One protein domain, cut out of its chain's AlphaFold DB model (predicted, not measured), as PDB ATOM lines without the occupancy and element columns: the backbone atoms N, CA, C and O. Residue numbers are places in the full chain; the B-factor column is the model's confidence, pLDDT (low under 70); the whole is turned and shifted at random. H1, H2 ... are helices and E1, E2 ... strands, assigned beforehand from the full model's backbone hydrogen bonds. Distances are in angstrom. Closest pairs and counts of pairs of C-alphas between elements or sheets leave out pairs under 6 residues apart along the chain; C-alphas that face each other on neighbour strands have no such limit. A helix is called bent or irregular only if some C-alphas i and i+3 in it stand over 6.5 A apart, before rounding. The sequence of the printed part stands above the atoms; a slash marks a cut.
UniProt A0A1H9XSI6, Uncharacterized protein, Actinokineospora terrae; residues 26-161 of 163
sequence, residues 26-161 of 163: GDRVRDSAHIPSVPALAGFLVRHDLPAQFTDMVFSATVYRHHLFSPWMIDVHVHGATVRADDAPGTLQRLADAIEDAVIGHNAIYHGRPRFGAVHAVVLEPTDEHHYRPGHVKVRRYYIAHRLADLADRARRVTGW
ATOM      1  N   GLY A  26      33.460  53.228 -30.781       49.97
ATOM      2  CA  GLY A  26      32.145  52.641 -30.507       49.97
ATOM      3  C   GLY A  26      31.185  52.585 -31.706       49.97
ATOM      4  O   GLY A  26      30.421  51.624 -31.816       49.97
ATOM      5  N   ASP A  27      31.237  53.549 -32.628       58.44
ATOM      6  CA  ASP A  27      30.357  53.577 -33.805       58.44
ATOM      7  C   ASP A  27      30.769  52.516 -34.837       58.44
ATOM      8  O   ASP A  27      29.924  51.788 -35.360       58.44
ATOM      9  N   ARG A  28      32.076  52.306 -35.022       63.44
ATOM     10  CA  ARG A  28      32.627  51.286 -35.938       63.44
ATOM     11  C   ARG A  28      32.313  49.851 -35.501       63.44
ATOM     12  O   ARG A  28      32.038  48.962 -36.322       63.44
ATOM     13  N   VAL A  29      32.283  49.611 -34.190       62.91
ATOM     14  CA  VAL A  29      31.802  48.344 -33.621       62.91
ATOM     15  C   VAL A  29      30.327  48.124 -33.957       62.91
ATOM     16  O   VAL A  29      29.969  47.022 -34.379       62.91
ATOM     17  N   ARG A  30      29.476  49.150 -33.828       66.62
ATOM     18  CA  ARG A  30      28.046  49.057 -34.168       66.62
ATOM     19  C   ARG A  30      27.844  48.740 -35.648       66.62
ATOM     20  O   ARG A  30      27.083  47.827 -35.973       66.62
ATOM     21  N   ASP A  31      28.581  49.415 -36.522       67.06
ATOM     22  CA  ASP A  31      28.466  49.250 -37.974       67.06
ATOM     23  C   ASP A  31      28.873  47.851 -38.433       67.06
ATOM     24  O   ASP A  31      28.309  47.317 -39.379       67.06
ATOM     25  N   SER A  32      29.788  47.195 -37.720       69.94
ATOM     26  CA  SER A  32      30.255  45.842 -38.044       69.94
ATOM     27  C   SER A  32      29.608  44.730 -37.206       69.94
ATOM     28  O   SER A  32      29.829  43.541 -37.469       69.94
ATOM     29  N   ALA A  33      28.786  45.068 -36.205       70.44
ATOM     30  CA  ALA A  33      28.203  44.106 -35.268       70.44
ATOM     31  C   ALA A  33      27.326  43.058 -35.967       70.44
ATOM     32  O   ALA A  33      27.403  41.874 -35.630       70.44
ATOM     33  N   HIS A  34      26.564  43.484 -36.979       77.62
ATOM     34  CA  HIS A  34      25.663  42.640 -37.768       77.62
ATOM     35  C   HIS A  34      26.390  41.624 -38.668       77.62
ATOM     36  O   HIS A  34      25.762  40.705 -39.194       77.62
ATOM     37  N   ILE A  35      27.710  41.761 -38.854       78.94
ATOM     38  CA  ILE A  35      28.492  40.874 -39.714       78.94
ATOM     39  C   ILE A  35      28.749  39.545 -38.980       78.94
ATOM     40  O   ILE A  35      29.411  39.531 -37.939       78.94
ATOM     41  N   PRO A  36      28.274  38.403 -39.515       75.38
ATOM     42  CA  PRO A  36      28.141  37.167 -38.741       75.38
ATOM     43  C   PRO A  36      29.438  36.359 -38.600       75.38
ATOM     44  O   PRO A  36      29.481  35.392 -37.841       75.38
ATOM     45  N   SER A  37      30.497  36.680 -39.353       83.19
ATOM     46  CA  SER A  37      31.741  35.904 -39.324       83.19
ATOM     47  C   SER A  37      32.977  36.756 -39.587       83.19
ATOM     48  O   SER A  37      32.914  37.743 -40.318       83.19
ATOM     49  N   VAL A  38      34.122  36.331 -39.048       86.69
ATOM     50  CA  VAL A  38      35.407  37.027 -39.231       86.69
ATOM     51  C   VAL A  38      35.824  37.137 -40.709       86.69
ATOM     52  O   VAL A  38      36.199  38.229 -41.124       86.69
ATOM     53  N   PRO A  39      35.703  36.094 -41.557       88.12
ATOM     54  CA  PRO A  39      35.967  36.251 -42.989       88.12
ATOM     55  C   PRO A  39      35.038  37.254 -43.684       88.12
ATOM     56  O   PRO A  39      35.478  37.972 -44.579       88.12
ATOM     57  N   ALA A  40      33.765  37.322 -43.277       86.69
ATOM     58  CA  ALA A  40      32.835  38.314 -43.810       86.69
ATOM     59  C   ALA A  40      33.208  39.732 -43.355       86.69
ATOM     60  O   ALA A  40      33.140  40.652 -44.164       86.69
ATOM     61  N   LEU A  41      33.668  39.890 -42.107       89.06
ATOM     62  CA  LEU A  41      34.167  41.159 -41.577       89.06
ATOM     63  C   LEU A  41      35.406  41.623 -42.340       89.06
ATOM     64  O   LEU A  41      35.426  42.741 -42.835       89.06
ATOM     65  N   ALA A  42      36.388  40.743 -42.541       90.44
ATOM     66  CA  ALA A  42      37.546  41.045 -43.379       90.44
ATOM     67  C   ALA A  42      37.128  41.453 -44.797       90.44
ATOM     68  O   ALA A  42      37.654  42.414 -45.345       90.44
ATOM     69  N   GLY A  43      36.134  40.765 -45.370       89.94
ATOM     70  CA  GLY A  43      35.579  41.099 -46.679       89.94
ATOM     71  C   GLY A  43      34.872  42.449 -46.722       89.94
ATOM     72  O   GLY A  43      34.878  43.080 -47.772       89.94
ATOM     73  N   PHE A  44      34.248  42.882 -45.631       90.12
ATOM     74  CA  PHE A  44      33.673  44.220 -45.510       90.12
ATOM     75  C   PHE A  44      34.776  45.280 -45.424       90.12
ATOM     76  O   PHE A  44      34.756  46.234 -46.201       90.12
ATOM     77  N   LEU A  45      35.781  45.050 -44.573       90.19
ATOM     78  CA  LEU A  45      36.905  45.963 -44.367       90.19
ATOM     79  C   LEU A  45      37.636  46.271 -45.679       90.19
ATOM     80  O   LEU A  45      37.756  47.430 -46.059       90.19
ATOM     81  N   VAL A  46      38.051  45.244 -46.430       90.69
ATOM     82  CA  VAL A  46      38.856  45.450 -47.651       90.69
ATOM     83  C   VAL A  46      38.062  45.924 -48.872       90.69
ATOM     84  O   VAL A  46      38.663  46.366 -49.847       90.69
ATOM     85  N   ARG A  47      36.726  45.798 -48.871       90.00
ATOM     86  CA  ARG A  47      35.874  46.197 -50.013       90.00
ATOM     87  C   ARG A  47      35.172  47.531 -49.821       90.00
ATOM     88  O   ARG A  47      34.809  48.144 -50.821       90.00
ATOM     89  N   HIS A  48      34.937  47.939 -48.579       88.31
ATOM     90  CA  HIS A  48      34.090  49.087 -48.275       88.31
ATOM     91  C   HIS A  48      34.783  50.063 -47.335       88.31
ATOM     92  O   HIS A  48      34.973  51.210 -47.712       88.31
ATOM     93  N   ASP A  49      35.192  49.604 -46.153       87.44
ATOM     94  CA  ASP A  49      35.630  50.504 -45.085       87.44
ATOM     95  C   ASP A  49      37.031  51.094 -45.323       87.44
ATOM     96  O   ASP A  49      37.183  52.310 -45.437       87.44
ATOM     97  N   LEU A  50      38.050  50.250 -45.513       87.56
ATOM     98  CA  LEU A  50      39.417  50.715 -45.769       87.56
ATOM     99  C   LEU A  50      39.520  51.545 -47.064       87.56
ATOM    100  O   LEU A  50      40.097  52.628 -47.011       87.56
ATOM    101  N   PRO A  51      38.920  51.139 -48.205       86.38
ATOM    102  CA  PRO A  51      38.907  51.986 -49.400       86.38
ATOM    103  C   PRO A  51      38.215  53.346 -49.214       86.38
ATOM    104  O   PRO A  51      38.515  54.276 -49.956       86.38
ATOM    105  N   ALA A  52      37.274  53.471 -48.270       84.81
ATOM    106  CA  ALA A  52      36.613  54.744 -47.982       84.81
ATOM    107  C   ALA A  52      37.488  55.683 -47.134       84.81
ATOM    108  O   ALA A  52      37.386  56.900 -47.277       84.81
ATOM    109  N   GLN A  53      38.345  55.131 -46.272       82.00
ATOM    110  CA  GLN A  53      39.252  55.897 -45.405       82.00
ATOM    111  C   GLN A  53      40.583  56.236 -46.095       82.00
ATOM    112  O   GLN A  53      41.174  57.285 -45.832       82.00
ATOM    113  N   PHE A  54      41.044  55.359 -46.988       81.19
ATOM    114  CA  PHE A  54      42.342  55.438 -47.647       81.19
ATOM    115  C   PHE A  54      42.164  55.472 -49.169       81.19
ATOM    116  O   PHE A  54      42.128  54.440 -49.846       81.19
ATOM    117  N   THR A  55      42.042  56.686 -49.707       74.50
ATOM    118  CA  THR A  55      41.886  56.937 -51.145       74.50
ATOM    119  C   THR A  55      43.111  56.461 -51.930       74.50
ATOM    120  O   THR A  55      44.235  56.504 -51.432       74.50
ATOM    121  N   ASP A  56      42.891  56.007 -53.167       76.62
ATOM    122  CA  ASP A  56      43.916  55.520 -54.109       76.62
ATOM    123  C   ASP A  56      44.690  54.266 -53.674       76.62
ATOM    124  O   ASP A  56      45.610  53.827 -54.367       76.62
ATOM    125  N   MET A  57      44.272  53.627 -52.582       80.62
ATOM    126  CA  MET A  57      44.801  52.341 -52.145       80.62
ATOM    127  C   MET A  57      43.820  51.219 -52.447       80.62
ATOM    128  O   MET A  57      42.599  51.357 -52.360       80.62
ATOM    129  N   VAL A  58      44.375  50.064 -52.792       85.56
ATOM    130  CA  VAL A  58      43.609  48.835 -52.945       85.56
ATOM    131  C   VAL A  58      43.996  47.882 -51.831       85.56
ATOM    132  O   VAL A  58      45.170  47.721 -51.520       85.56
ATOM    133  N   PHE A  59      43.005  47.205 -51.263       87.94
ATOM    134  CA  PHE A  59      43.209  46.300 -50.142       87.94
ATOM    135  C   PHE A  59      42.897  44.858 -50.529       87.94
ATOM    136  O   PHE A  59      41.942  44.567 -51.260       87.94
ATOM    137  N   SER A  60      43.695  43.938 -50.001       90.19
ATOM    138  CA  SER A  60      43.358  42.521 -49.901       90.19
ATOM    139  C   SER A  60      43.649  42.036 -48.484       90.19
ATOM    140  O   SER A  60      44.324  42.719 -47.721       90.19
ATOM    141  N   ALA A  61      43.116  40.883 -48.090       91.00
ATOM    142  CA  ALA A  61      43.405  40.336 -46.768       91.00
ATOM    143  C   ALA A  61      43.592  38.824 -46.788       91.00
ATOM    144  O   ALA A  61      42.926  38.099 -47.532       91.00
ATOM    145  N   THR A  62      44.460  38.333 -45.910       90.50
ATOM    146  CA  THR A  62      44.528  36.926 -45.533       90.50
ATOM    147  C   THR A  62      44.015  36.773 -44.117       90.50
ATOM    148  O   THR A  62      44.565  37.338 -43.185       90.50
ATOM    149  N   VAL A  63      42.969  35.972 -43.943       90.44
ATOM    150  CA  VAL A  63      42.420  35.653 -42.624       90.44
ATOM    151  C   VAL A  63      42.752  34.209 -42.301       90.44
ATOM    152  O   VAL A  63      42.465  33.304 -43.094       90.44
ATOM    153  N   TYR A  64      43.343  33.965 -41.138       88.38
ATOM    154  CA  TYR A  64      43.800  32.633 -40.771       88.38
ATOM    155  C   TYR A  64      43.648  32.329 -39.291       88.38
ATOM    156  O   TYR A  64      43.512  33.206 -38.446       88.38
ATOM    157  N   ARG A  65      43.625  31.036 -38.985       83.94
ATOM    158  CA  ARG A  65      43.677  30.519 -37.618       83.94
ATOM    159  C   ARG A  65      44.435  29.201 -37.601       83.94
ATOM    160  O   ARG A  65      44.294  28.392 -38.527       83.94
ATOM    161  N   HIS A  66      45.212  28.987 -36.545       75.94
ATOM    162  CA  HIS A  66      46.006  27.770 -36.366       75.94
ATOM    163  C   HIS A  66      45.185  26.600 -35.809       75.94
ATOM    164  O   HIS A  66      45.431  25.457 -36.172       75.94
ATOM    165  N   HIS A  67      44.165  26.862 -34.988       70.44
ATOM    166  CA  HIS A  67      43.263  25.832 -34.461       70.44
ATOM    167  C   HIS A  67      41.814  26.326 -34.441       70.44
ATOM    168  O   HIS A  67      41.550  27.518 -34.589       70.44
ATOM    169  N   LEU A  68      40.852  25.412 -34.261       68.38
ATOM    170  CA  LEU A  68      39.419  25.738 -34.271       68.38
ATOM    171  C   LEU A  68      39.040  26.777 -33.198       68.38
ATOM    172  O   LEU A  68      38.194  27.630 -33.464       68.38
ATOM    173  N   PHE A  69      39.691  26.708 -32.034       71.88
ATOM    174  CA  PHE A  69      39.432  27.558 -30.868       71.88
ATOM    175  C   PHE A  69      40.408  28.730 -30.711       71.88
ATOM    176  O   PHE A  69      40.232  29.533 -29.794       71.88
ATOM    177  N   SER A  70      41.425  28.825 -31.572       74.94
ATOM    178  CA  SER A  70      42.329  29.976 -31.598       74.94
ATOM    179  C   SER A  70      41.597  31.204 -32.138       74.94
ATOM    180  O   SER A  70      40.721  31.054 -33.001       74.94
ATOM    181  N   PRO A  71      41.954  32.413 -31.673       79.06
ATOM    182  CA  PRO A  71      41.454  33.628 -32.289       79.06
ATOM    183  C   PRO A  71      41.896  33.690 -33.756       79.06
ATOM    184  O   PRO A  71      42.909  33.104 -34.153       79.06
ATOM    185  N   TRP A  72      41.102  34.371 -34.573       85.75
ATOM    186  CA  TRP A  72      41.464  34.617 -35.962       85.75
ATOM    187  C   TRP A  72      42.512  35.719 -36.039       85.75
ATOM    188  O   TRP A  72      42.466  36.671 -35.271       85.75
ATOM    189  N   MET A  73      43.427  35.604 -36.983       89.44
ATOM    190  CA  MET A  73      44.391  36.642 -37.325       89.44
ATOM    191  C   MET A  73      44.070  37.156 -38.722       89.44
ATOM    192  O   MET A  73      43.495  36.422 -39.541       89.44
ATOM    193  N   ILE A  74      44.417  38.411 -38.976       91.56
ATOM    194  CA  ILE A  74      44.239  39.053 -40.272       91.56
ATOM    195  C   ILE A  74      45.522  39.773 -40.678       91.56
ATOM    196  O   ILE A  74      46.010  40.626 -39.947       91.56
ATOM    197  N   ASP A  75      46.010  39.443 -41.870       91.19
ATOM    198  CA  ASP A  75      47.048  40.202 -42.557       91.19
ATOM    199  C   ASP A  75      46.359  40.998 -43.671       91.19
ATOM    200  O   ASP A  75      45.779  40.409 -44.590       91.19
ATOM    201  N   VAL A  76      46.361  42.323 -43.579       89.88
ATOM    202  CA  VAL A  76      45.831  43.233 -44.598       89.88
ATOM    203  C   VAL A  76      46.977  43.641 -45.507       89.88
ATOM    204  O   VAL A  76      47.943  44.244 -45.054       89.88
ATOM    205  N   HIS A  77      46.873  43.336 -46.796       88.81
ATOM    206  CA  HIS A  77      47.835  43.803 -47.783       88.81
ATOM    207  C   HIS A  77      47.342  45.094 -48.426       88.81
ATOM    208  O   HIS A  77      46.207  45.167 -48.913       88.81
ATOM    209  N   VAL A  78      48.224  46.085 -48.457       86.38
ATOM    210  CA  VAL A  78      47.982  47.400 -49.042       86.38
ATOM    211  C   VAL A  78      48.706  47.467 -50.373       86.38
ATOM    212  O   VAL A  78      49.917  47.269 -50.446       86.38
ATOM    213  N   HIS A  79      47.951  47.736 -51.428       83.12
ATOM    214  CA  HIS A  79      48.434  47.839 -52.795       83.12
ATOM    215  C   HIS A  79      48.342  49.292 -53.265       83.12
ATOM    216  O   HIS A  79      47.348  49.974 -53.002       83.12
ATOM    217  N   GLY A  80      49.347  49.740 -54.018       73.50
ATOM    218  CA  GLY A  80      49.365  51.083 -54.608       73.50
ATOM    219  C   GLY A  80      49.885  52.188 -53.685       73.50
ATOM    220  O   GLY A  80      49.965  53.336 -54.116       73.50
ATOM    221  N   ALA A  81      50.298  51.859 -52.459       69.69
ATOM    222  CA  ALA A  81      51.047  52.789 -51.624       69.69
ATOM    223  C   ALA A  81      52.413  53.055 -52.280       69.69
ATOM    224  O   ALA A  81      53.258  52.168 -52.389       69.69
ATOM    225  N   THR A  82      52.614  54.276 -52.764       64.31
ATOM    226  CA  THR A  82      53.887  54.713 -53.345       64.31
ATOM    227  C   THR A  82      54.627  55.575 -52.334       64.31
ATOM    228  O   THR A  82      54.133  56.626 -51.930       64.31
ATOM    229  N   VAL A  83      55.811  55.130 -51.920       59.28
ATOM    230  CA  VAL A  83      56.733  55.964 -51.145       59.28
ATOM    231  C   VAL A  83      57.567  56.755 -52.128       59.28
ATOM    232  O   VAL A  83      58.220  56.181 -53.003       59.28
ATOM    233  N   ARG A  84      57.533  58.073 -52.012       58.97
ATOM    234  CA  ARG A  84      58.401  58.954 -52.783       58.97
ATOM    235  C   ARG A  84      59.725  59.129 -52.043       58.97
ATOM    236  O   ARG A  84      59.800  58.989 -50.826       58.97
ATOM    237  N   ALA A  85      60.784  59.448 -52.781       52.88
ATOM    238  CA  ALA A  85      62.117  59.642 -52.203       52.88
ATOM    239  C   ALA A  85      62.187  60.823 -51.208       52.88
ATOM    240  O   ALA A  85      63.126  60.899 -50.422       52.88
ATOM    241  N   ASP A  86      61.212  61.736 -51.255       60.44
ATOM    242  CA  ASP A  86      61.045  62.886 -50.367       60.44
ATOM    243  C   ASP A  86      60.141  62.618 -49.149       60.44
ATOM    244  O   ASP A  86      60.020  63.486 -48.282       60.44
ATOM    245  N   ASP A  87      59.530  61.433 -49.042       67.75
ATOM    246  CA  ASP A  87      58.713  61.094 -47.881       67.75
ATOM    247  C   ASP A  87      59.574  60.952 -46.620       67.75
ATOM    248  O   ASP A  87      60.693  60.432 -46.629       67.75
ATOM    249  N   ALA A  88      59.027  61.398 -45.488       69.62
ATOM    250  CA  ALA A  88      59.713  61.296 -44.210       69.62
ATOM    251  C   ALA A  88      60.010  59.821 -43.864       69.62
ATOM    252  O   ALA A  88      59.175  58.943 -44.125       69.62
ATOM    253  N   PRO A  89      61.149  59.523 -43.214       71.25
ATOM    254  CA  PRO A  89      61.433  58.171 -42.752       71.25
ATOM    255  C   PRO A  89      60.284  57.641 -41.875       71.25
ATOM    256  O   PRO A  89      59.655  58.380 -41.107       71.25
ATOM    257  N   GLY A  90      59.955  56.357 -42.042       75.62
ATOM    258  CA  GLY A  90      58.865  55.696 -41.315       75.62
ATOM    259  C   GLY A  90      57.445  56.043 -41.786       75.62
ATOM    260  O   GLY A  90      56.492  55.765 -41.063       75.62
ATOM    261  N   THR A  91      57.266  56.651 -42.963       77.50
ATOM    262  CA  THR A  91      55.924  56.935 -43.520       77.50
ATOM    263  C   THR A  91      55.124  55.653 -43.776       77.50
ATOM    264  O   THR A  91      53.951  55.592 -43.423       77.50
ATOM    265  N   LEU A  92      55.769  54.598 -44.288       78.44
ATOM    266  CA  LEU A  92      55.136  53.284 -44.455       78.44
ATOM    267  C   LEU A  92      54.690  52.659 -43.138       78.44
ATOM    268  O   LEU A  92      53.594  52.118 -43.072       78.44
ATOM    269  N   GLN A  93      55.521  52.762 -42.099       80.81
ATOM    270  CA  GLN A  93      55.174  52.233 -40.783       80.81
ATOM    271  C   GLN A  93      53.957  52.965 -40.218       80.81
ATOM    272  O   GLN A  93      52.993  52.327 -39.828       80.81
ATOM    273  N   ARG A  94      53.944  54.302 -40.284       83.12
ATOM    274  CA  ARG A  94      52.790  55.102 -39.843       83.12
ATOM    275  C   ARG A  94      51.510  54.778 -40.616       83.12
ATOM    276  O   ARG A  94      50.429  54.819 -40.041       83.12
ATOM    277  N   LEU A  95      51.621  54.470 -41.909       83.62
ATOM    278  CA  LEU A  95      50.485  54.017 -42.711       83.62
ATOM    279  C   LEU A  95      50.003  52.630 -42.267       83.62
ATOM    280  O   LEU A  95      48.801  52.430 -42.125       83.62
ATOM    281  N   ALA A  96      50.928  51.693 -42.043       84.38
ATOM    282  CA  ALA A  96      50.610  50.367 -41.530       84.38
ATOM    283  C   ALA A  96      49.895  50.462 -40.172       84.38
ATOM    284  O   ALA A  96      48.796  49.931 -40.039       84.38
ATOM    285  N   ASP A  97      50.440  51.240 -39.234       85.00
ATOM    286  CA  ASP A  97      49.858  51.470 -37.907       85.00
ATOM    287  C   ASP A  97      48.434  52.056 -38.013       85.00
ATOM    288  O   ASP A  97      47.505  51.571 -37.373       85.00
ATOM    289  N   ALA A  98      48.219  53.044 -38.892       85.88
ATOM    290  CA  ALA A  98      46.899  53.645 -39.097       85.88
ATOM    291  C   ALA A  98      45.859  52.649 -39.648       85.88
ATOM    292  O   ALA A  98      44.673  52.730 -39.322       85.88
ATOM    293  N   ILE A  99      46.285  51.710 -40.495       86.12
ATOM    294  CA  ILE A  99      45.416  50.658 -41.038       86.12
ATOM    295  C   ILE A  99      45.117  49.608 -39.966       86.12
ATOM    296  O   ILE A  99      43.977  49.146 -39.868       86.12
ATOM    297  N   GLU A 100      46.107  49.246 -39.150       88.06
ATOM    298  CA  GLU A 100      45.911  48.350 -38.010       88.06
ATOM    299  C   GLU A 100      44.895  48.938 -37.028       88.06
ATOM    300  O   GLU A 100      43.918  48.262 -36.695       88.06
ATOM    301  N   ASP A 101      45.043  50.212 -36.662       85.69
ATOM    302  CA  ASP A 101      44.105  50.932 -35.798       85.69
ATOM    303  C   ASP A 101      42.687  50.969 -36.386       85.69
ATOM    304  O   ASP A 101      41.705  50.707 -35.681       85.69
ATOM    305  N   ALA A 102      42.558  51.225 -37.694       85.88
ATOM    306  CA  ALA A 102      41.265  51.216 -38.373       85.88
ATOM    307  C   ALA A 102      40.573  49.847 -38.253       85.88
ATOM    308  O   ALA A 102      39.397  49.776 -37.893       85.88
ATOM    309  N   VAL A 103      41.305  48.751 -38.475       86.75
ATOM    310  CA  VAL A 103      40.776  47.382 -38.362       86.75
ATOM    311  C   VAL A 103      40.472  47.006 -36.909       86.75
ATOM    312  O   VAL A 103      39.441  46.377 -36.641       86.75
ATOM    313  N   ILE A 104      41.321  47.406 -35.956       84.69
ATOM    314  CA  ILE A 104      41.102  47.204 -34.516       84.69
ATOM    315  C   ILE A 104      39.825  47.912 -34.056       84.69
ATOM    316  O   ILE A 104      39.100  47.368 -33.219       84.69
ATOM    317  N   GLY A 105      39.474  49.047 -34.666       81.06
ATOM    318  CA  GLY A 105      38.201  49.738 -34.445       81.06
ATOM    319  C   GLY A 105      36.954  48.872 -34.684       81.06
ATOM    320  O   GLY A 105      35.898  49.149 -34.123       81.06
ATOM    321  N   HIS A 106      37.069  47.781 -35.449       77.81
ATOM    322  CA  HIS A 106      35.991  46.815 -35.693       77.81
ATOM    323  C   HIS A 106      36.129  45.516 -34.878       77.81
ATOM    324  O   HIS A 106      35.356  44.566 -35.064       77.81
ATOM    325  N   ASN A 107      37.098  45.441 -33.961       74.88
ATOM    326  CA  ASN A 107      37.388  44.254 -33.160       74.88
ATOM    327  C   ASN A 107      36.430  44.103 -31.964       74.88
ATOM    328  O   ASN A 107      36.828  44.052 -30.802       74.88
ATOM    329  N   ALA A 108      35.134  44.021 -32.265       70.31
ATOM    330  CA  ALA A 108      34.089  43.787 -31.280       70.31
ATOM    331  C   ALA A 108      34.270  42.433 -30.573       70.31
ATOM    332  O   ALA A 108      34.675  41.441 -31.186       70.31
ATOM    333  N   ILE A 109      33.883  42.361 -29.298       64.94
ATOM    334  CA  ILE A 109      33.833  41.099 -28.554       64.94
ATOM    335  C   ILE A 109      32.618  40.283 -29.028       64.94
ATOM    336  O   ILE A 109      31.478  40.729 -28.924       64.94
ATOM    337  N   TYR A 110      32.847  39.066 -29.526       60.06
ATOM    338  CA  TYR A 110      31.809  38.097 -29.889       60.06
ATOM    339  C   TYR A 110      31.974  36.840 -29.025       60.06
ATOM    340  O   TYR A 110      33.038  36.225 -29.021       60.06
ATOM    341  N   HIS A 111      30.942  36.472 -28.254       58.66
ATOM    342  CA  HIS A 111      31.002  35.383 -27.256       58.66
ATOM    343  C   HIS A 111      32.169  35.512 -26.258       58.66
ATOM    344  O   HIS A 111      32.864  34.541 -25.963       58.66
ATOM    345  N   GLY A 112      32.426  36.727 -25.762       62.50
ATOM    346  CA  GLY A 112      33.487  36.980 -24.779       62.50
ATOM    347  C   GLY A 112      34.913  36.922 -25.340       62.50
ATOM    348  O   GLY A 112      35.866  36.938 -24.567       62.50
ATOM    349  N   ARG A 113      35.085  36.851 -26.669       62.25
ATOM    350  CA  ARG A 113      36.398  36.866 -27.328       62.25
ATOM    351  C   ARG A 113      36.472  37.959 -28.396       62.25
ATOM    352  O   ARG A 113      35.478  38.172 -29.089       62.25
ATOM    353  N   PRO A 114      37.623  38.627 -28.570       70.81
ATOM    354  CA  PRO A 114      37.816  39.526 -29.701       70.81
ATOM    355  C   PRO A 114      37.702  38.743 -31.018       70.81
ATOM    356  O   PRO A 114      38.091  37.572 -31.102       70.81
ATOM    357  N   ARG A 115      37.137  39.380 -32.047       75.62
ATOM    358  CA  ARG A 115      36.978  38.786 -33.386       75.62
ATOM    359  C   ARG A 115      38.333  38.530 -34.057       75.62
ATOM    360  O   ARG A 115      38.486  37.492 -34.702       75.62
ATOM    361  N   PHE A 116      39.306  39.416 -33.849       83.00
ATOM    362  CA  PHE A 116      40.703  39.265 -34.254       83.00
ATOM    363  C   PHE A 116      41.616  39.186 -33.022       83.00
ATOM    364  O   PHE A 116      41.521  40.010 -32.115       83.00
ATOM    365  N   GLY A 117      42.502  38.192 -32.984       79.31
ATOM    366  CA  GLY A 117      43.553  38.060 -31.970       79.31
ATOM    367  C   GLY A 117      44.839  38.800 -32.326       79.31
ATOM    368  O   GLY A 117      45.592  39.142 -31.424       79.31
ATOM    369  N   ALA A 118      45.069  39.046 -33.616       84.69
ATOM    370  CA  ALA A 118      46.128  39.909 -34.125       84.69
ATOM    371  C   ALA A 118      45.694  40.507 -35.468       84.69
ATOM    372  O   ALA A 118      44.937  39.877 -36.222       84.69
ATOM    373  N   VAL A 119      46.175  41.714 -35.738       87.00
ATOM    374  CA  VAL A 119      45.961  42.475 -36.968       87.00
ATOM    375  C   VAL A 119      47.338  42.924 -37.434       87.00
ATOM    376  O   VAL A 119      48.093  43.451 -36.627       87.00
ATOM    377  N   HIS A 120      47.653  42.686 -38.703       89.00
ATOM    378  CA  HIS A 120      48.899  43.127 -39.317       89.00
ATOM    379  C   HIS A 120      48.612  43.836 -40.634       89.00
ATOM    380  O   HIS A 120      47.862  43.310 -41.459       89.00
ATOM    381  N   ALA A 121      49.221  44.998 -40.855       86.56
ATOM    382  CA  ALA A 121      49.183  45.688 -42.139       86.56
ATOM    383  C   ALA A 121      50.519  45.524 -42.877       86.56
ATOM    384  O   ALA A 121      51.578  45.922 -42.402       86.56
ATOM    385  N   VAL A 122      50.466  44.939 -44.071       85.12
ATOM    386  CA  VAL A 122      51.622  44.728 -44.944       85.12
ATOM    387  C   VAL A 122      51.492  45.669 -46.130       85.12
ATOM    388  O   VAL A 122      50.661  45.461 -47.019       85.12
ATOM    389  N   VAL A 123      52.306  46.721 -46.140       81.88
ATOM    390  CA  VAL A 123      52.375  47.636 -47.279       81.88
ATOM    391  C   VAL A 123      53.312  47.045 -48.319       81.88
ATOM    392  O   VAL A 123      54.491  46.845 -48.038       81.88
ATOM    393  N   LEU A 124      52.770  46.719 -49.490       74.50
ATOM    394  CA  LEU A 124      53.540  46.091 -50.556       74.50
ATOM    395  C   LEU A 124      54.243  47.151 -51.397       74.50
ATOM    396  O   LEU A 124      53.657  48.185 -51.728       74.50
ATOM    397  N   GLU A 125      55.486  46.869 -51.773       66.81
ATOM    398  CA  GLU A 125      56.230  47.735 -52.672       66.81
ATOM    399  C   GLU A 125      55.650  47.646 -54.094       66.81
ATOM    400  O   GLU A 125      55.118  46.605 -54.492       66.81
ATOM    401  N   PRO A 126      55.775  48.705 -54.919       61.91
ATOM    402  CA  PRO A 126      55.307  48.677 -56.308       61.91
ATOM    403  C   PRO A 126      55.926  47.553 -57.156       61.91
ATOM    404  O   PRO A 126      55.370  47.185 -58.190       61.91
ATOM    405  N   THR A 127      57.088  47.043 -56.742       59.22
ATOM    406  CA  THR A 127      57.830  45.953 -57.387       59.22
ATOM    407  C   THR A 127      57.394  44.558 -56.946       59.22
ATOM    408  O   THR A 127      57.767  43.589 -57.607       59.22
ATOM    409  N   ASP A 128      56.609  44.430 -55.874       59.75
ATOM    410  CA  ASP A 128      56.131  43.132 -55.400       59.75
ATOM    411  C   ASP A 128      55.095  42.550 -56.373       59.75
ATOM    412  O   ASP A 128      54.070  43.173 -56.660       59.75
ATOM    413  N   GLU A 129      55.312  41.325 -56.868       52.38
ATOM    414  CA  GLU A 129      54.368  40.646 -57.769       52.38
ATOM    415  C   GLU A 129      52.977  40.502 -57.121       52.38
ATOM    416  O   GLU A 129      52.735  39.713 -56.202       52.38
ATOM    417  N   HIS A 130      52.016  41.285 -57.615       55.31
ATOM    418  CA  HIS A 130      50.655  41.312 -57.092       55.31
ATOM    419  C   HIS A 130      49.787  40.211 -57.715       55.31
ATOM    420  O   HIS A 130      49.272  40.342 -58.824       55.31
ATOM    421  N   HIS A 131      49.540  39.137 -56.961       53.41
ATOM    422  CA  HIS A 131      48.630  38.056 -57.369       53.41
ATOM    423  C   HIS A 131      47.177  38.208 -56.876       53.41
ATOM    424  O   HIS A 131      46.334  37.360 -57.183       53.41
ATOM    425  N   TYR A 132      46.845  39.256 -56.114       56.44
ATOM    426  CA  TYR A 132      45.545  39.374 -55.443       56.44
ATOM    427  C   TYR A 132      44.658  40.461 -56.064       56.44
ATOM    428  O   TYR A 132      45.072  41.597 -56.267       56.44
ATOM    429  N   ARG A 133      43.412  40.091 -56.393       65.06
ATOM    430  CA  ARG A 133      42.400  41.011 -56.937       65.06
ATOM    431  C   ARG A 133      41.949  42.008 -55.850       65.06
ATOM    432  O   ARG A 133      41.858  41.596 -54.693       65.06
ATOM    433  N   PRO A 134      41.597  43.260 -56.200       67.88
ATOM    434  CA  PRO A 134      40.996  44.212 -55.265       67.88
ATOM    435  C   PRO A 134      39.848  43.592 -54.462       67.88
ATOM    436  O   PRO A 134      38.976  42.933 -55.035       67.88
ATOM    437  N   GLY A 135      39.854  43.776 -53.141       71.75
ATOM    438  CA  GLY A 135      38.803  43.265 -52.264       71.75
ATOM    439  C   GLY A 135      38.813  41.745 -52.071       71.75
ATOM    440  O   GLY A 135      37.837  41.175 -51.575       71.75
ATOM    441  N   HIS A 136      39.880  41.061 -52.491       84.50
ATOM    442  CA  HIS A 136      40.019  39.626 -52.297       84.50
ATOM    443  C   HIS A 136      40.365  39.299 -50.843       84.50
ATOM    444  O   HIS A 136      41.289  39.869 -50.263       84.50
ATOM    445  N   VAL A 137      39.659  38.315 -50.285       84.62
ATOM    446  CA  VAL A 137      39.950  37.761 -48.963       84.62
ATOM    447  C   VAL A 137      40.298  36.289 -49.091       84.62
ATOM    448  O   VAL A 137      39.466  35.466 -49.478       84.62
ATOM    449  N   LYS A 138      41.532  35.947 -48.729       86.50
ATOM    450  CA  LYS A 138      42.017  34.573 -48.676       86.50
ATOM    451  C   LYS A 138      41.811  34.021 -47.274       86.50
ATOM    452  O   LYS A 138      42.366  34.533 -46.311       86.50
ATOM    453  N   VAL A 139      41.051  32.938 -47.147       84.25
ATOM    454  CA  VAL A 139      40.840  32.273 -45.853       84.25
ATOM    455  C   VAL A 139      41.738  31.044 -45.763       84.25
ATOM    456  O   VAL A 139      41.600  30.118 -46.561       84.25
ATOM    457  N   ARG A 140      42.641  31.001 -44.781       81.19
ATOM    458  CA  ARG A 140      43.515  29.846 -44.517       81.19
ATOM    459  C   ARG A 140      43.147  29.187 -43.193       81.19
ATOM    460  O   ARG A 140      43.092  29.826 -42.149       81.19
ATOM    461  N   ARG A 141      42.891  27.881 -43.223       74.12
ATOM    462  CA  ARG A 141      42.579  27.097 -42.023       74.12
ATOM    463  C   ARG A 141      43.637  26.008 -41.868       74.12
ATOM    464  O   ARG A 141      43.638  25.050 -42.635       74.12
ATOM    465  N   TYR A 142      44.545  26.163 -40.907       65.06
ATOM    466  CA  TYR A 142      45.629  25.202 -40.679       65.06
ATOM    467  C   TYR A 142      45.167  24.095 -39.726       65.06
ATOM    468  O   TYR A 142      45.504  24.088 -38.553       65.06
ATOM    469  N   TYR A 143      44.365  23.138 -40.190       59.53
ATOM    470  CA  TYR A 143      43.957  22.015 -39.339       59.53
ATOM    471  C   TYR A 143      45.049  20.937 -39.280       59.53
ATOM    472  O   TYR A 143      44.966  19.937 -39.991       59.53
ATOM    473  N   ILE A 144      46.056  21.103 -38.414       53.44
ATOM    474  CA  ILE A 144      47.081  20.061 -38.173       53.44
ATOM    475  C   ILE A 144      46.423  18.736 -37.722       53.44
ATOM    476  O   ILE A 144      46.859  17.653 -38.103       53.44
ATOM    477  N   ALA A 145      45.302  18.805 -36.997       51.88
ATOM    478  CA  ALA A 145      44.623  17.637 -36.435       51.88
ATOM    479  C   ALA A 145      43.846  16.766 -37.448       51.88
ATOM    480  O   ALA A 145      43.674  15.574 -37.203       51.88
ATOM    481  N   HIS A 146      43.397  17.298 -38.596       47.25
ATOM    482  CA  HIS A 146      42.543  16.520 -39.513       47.25
ATOM    483  C   HIS A 146      43.313  15.465 -40.311       47.25
ATOM    484  O   HIS A 146      42.786  14.383 -40.551       47.25
ATOM    485  N   ARG A 147      44.576  15.732 -40.675       51.44
ATOM    486  CA  ARG A 147      45.403  14.726 -41.362       51.44
ATOM    487  C   ARG A 147      45.784  13.566 -40.450       51.44
ATOM    488  O   ARG A 147      45.853  12.441 -40.926       51.44
ATOM    489  N   LEU A 148      46.012  13.828 -39.162       57.84
ATOM    490  CA  LEU A 148      46.356  12.786 -38.192       57.84
ATOM    491  C   LEU A 148      45.137  11.945 -37.798       57.84
ATOM    492  O   LEU A 148      45.269  10.732 -37.681       57.84
ATOM    493  N   ALA A 149      43.954  12.556 -37.669       57.97
ATOM    494  CA  ALA A 149      42.715  11.827 -37.399       57.97
ATOM    495  C   ALA A 149      42.320  10.902 -38.566       57.97
ATOM    496  O   ALA A 149      42.037   9.731 -38.334       57.97
ATOM    497  N   ASP A 150      42.406  11.373 -39.818       56.94
ATOM    498  CA  ASP A 150      42.144  10.535 -40.999       56.94
ATOM    499  C   ASP A 150      43.188   9.424 -41.176       56.94
ATOM    500  O   ASP A 150      42.844   8.316 -41.595       56.94
ATOM    501  N   LEU A 151      44.464   9.681 -40.857       63.16
ATOM    502  CA  LEU A 151      45.494   8.637 -40.880       63.16
ATOM    503  C   LEU A 151      45.263   7.594 -39.787       63.16
ATOM    504  O   LEU A 151      45.399   6.406 -40.061       63.16
ATOM    505  N   ALA A 152      44.905   8.019 -38.573       66.56
ATOM    506  CA  ALA A 152      44.608   7.115 -37.469       66.56
ATOM    507  C   ALA A 152      43.362   6.264 -37.761       66.56
ATOM    508  O   ALA A 152      43.375   5.056 -37.523       66.56
ATOM    509  N   ASP A 153      42.317   6.852 -38.348       68.31
ATOM    510  CA  ASP A 153      41.113   6.121 -38.749       68.31
ATOM    511  C   ASP A 153      41.353   5.197 -39.947       68.31
ATOM    512  O   ASP A 153      40.791   4.100 -39.994       68.31
ATOM    513  N   ARG A 154      42.213   5.575 -40.901       66.00
ATOM    514  CA  ARG A 154      42.651   4.667 -41.975       66.00
ATOM    515  C   ARG A 154      43.500   3.525 -41.433       66.00
ATOM    516  O   ARG A 154      43.256   2.382 -41.804       66.00
ATOM    517  N   ALA A 155      44.439   3.809 -40.531       69.81
ATOM    518  CA  ALA A 155      45.269   2.794 -39.892       69.81
ATOM    519  C   ALA A 155      44.406   1.781 -39.130       69.81
ATOM    520  O   ALA A 155      44.556   0.584 -39.347       69.81
ATOM    521  N   ARG A 156      43.424   2.248 -38.345       67.06
ATOM    522  CA  ARG A 156      42.468   1.382 -37.636       67.06
ATOM    523  C   ARG A 156      41.628   0.516 -38.573       67.06
ATOM    524  O   ARG A 156      41.403  -0.648 -38.256       67.06
ATOM    525  N   ARG A 157      41.177   1.045 -39.717       64.50
ATOM    526  CA  ARG A 157      40.410   0.267 -40.711       64.50
ATOM    527  C   ARG A 157      41.255  -0.805 -41.392       64.50
ATOM    528  O   ARG A 157      40.751  -1.899 -41.613       64.50
ATOM    529  N   VAL A 158      42.525  -0.517 -41.673       66.56
ATOM    530  CA  VAL A 158      43.458  -1.493 -42.257       66.56
ATOM    531  C   VAL A 158      43.810  -2.580 -41.240       66.56
ATOM    532  O   VAL A 158      43.747  -3.756 -41.568       66.56
ATOM    533  N   THR A 159      44.098  -2.227 -39.983       60.91
ATOM    534  CA  THR A 159      44.401  -3.222 -38.938       60.91
ATOM    535  C   THR A 159      43.172  -3.994 -38.455       60.91
ATOM    536  O   THR A 159      43.310  -5.113 -37.977       60.91
ATOM    537  N   GLY A 160      41.967  -3.430 -38.584       53.75
ATOM    538  CA  GLY A 160      40.708  -4.099 -38.243       53.75
ATOM    539  C   GLY A 160      40.271  -5.182 -39.237       53.75
ATOM    540  O   GLY A 160      39.362  -5.939 -38.920       53.75
ATOM    541  N   TRP A 161      40.907  -5.267 -40.410       49.31
ATOM    542  CA  TRP A 161      40.683  -6.311 -41.422       49.31
ATOM    543  C   TRP A 161      41.655  -7.500 -41.307       49.31
ATOM    544  O   TRP A 161      41.479  -8.493 -42.007       49.31
TER     545      TRP A 161
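Overview. This is residues 26 to 161 of the 163 residues of an uncharacterized protein of Actinokineospora terrae (UniProt A0A1H9XSI6). A twisted sheet of four strands forms a wall with helices H2 and H3 over one face and no named helix on the other. Residues 146 to 161, of which 146 to 159 belong to H4, stick out as a long arm beyond the C-terminal end of E4, and short H1 sits off to the side by H2. The printed part has 136 residues, with named elements in the order H1 H2 E1 E2 H3 E3 E4 H4; the mixed sheet runs E3 E2 E1 E4, and the class is mixed, helices and strands. The whole is loose, with a radius of gyration of the C-alphas of 18.8 A, and elongated, spanning 72 by 37 by 24 A.

Along the chain. H1 is residues 26 to 33, beginning at C-alpha 26 (32.145, 52.641, -30.507). H2, residues 38 to 53, is 20.2 A long, with a kink of 39 degrees near residue 45; it is irregular, with C-alphas 47 and 50 7.1 A apart. E1 is residues 58 to 65, 23.9 A, and E2 residues 72 to 79, 22.5 A. H3 is residues 91 to 104, 19.9 A; E3 is residues 116 to 123, 19.4 A; E4 is residues 137 to 141. H4, residues 144 to 159, is 23.4 A long and ends at C-alpha 159 (44.401, -3.222, -38.938).

Arrangement. E1 and E2 form an antiparallel hairpin, with N 62 and O 75 2.8 A apart. E3 and E2 are parallel, with N 76 and O 120 at 2.8 A. E1 and E4 are parallel, with N 138 and O 61 at 2.8 A. H2 and H3 are on the same face, giving two layers, helices on one face of a sheet. H2 is over E2 and E1 at a height over the sheet of 8.9 A; its closest C-alphas to E1 are Val 46 and Phe 59, 5.1 A. H3 is over E3 at a height of 7.0 A; Ala 96 and Ala 121 have their closest C-alphas, 4.9 A. E2, H3 and E3 make a strand-helix-strand unit, parallel strands joined through a helix, with a right-handed crossover. H2 and H3 only just touch, with 3 pairs of C-alphas within 8 A, closest at Leu 45 and Val 103, 7.3 A. H1 and H2 are close but not clearly touching: C-alphas of Ser 32 and Leu 41, 7.1 A. Every O i to N i+4 pair is within hydrogen-bond range in H1 and H3, 10 of 12 in H2 and 11 of 12 in H4.

Size, cuts and confidence. The C-alphas of Asp 86 and Trp 161, the two farthest apart, are 72.7 A apart. Residues 84 to 90 also stand free. The printed part has no cut; the links E2 to H3, H3 to E3 and E3 to E4 are long. The mean pLDDT of the printed part is 74.8, with residues 142 to 161 and 125 to 134 among those under 70.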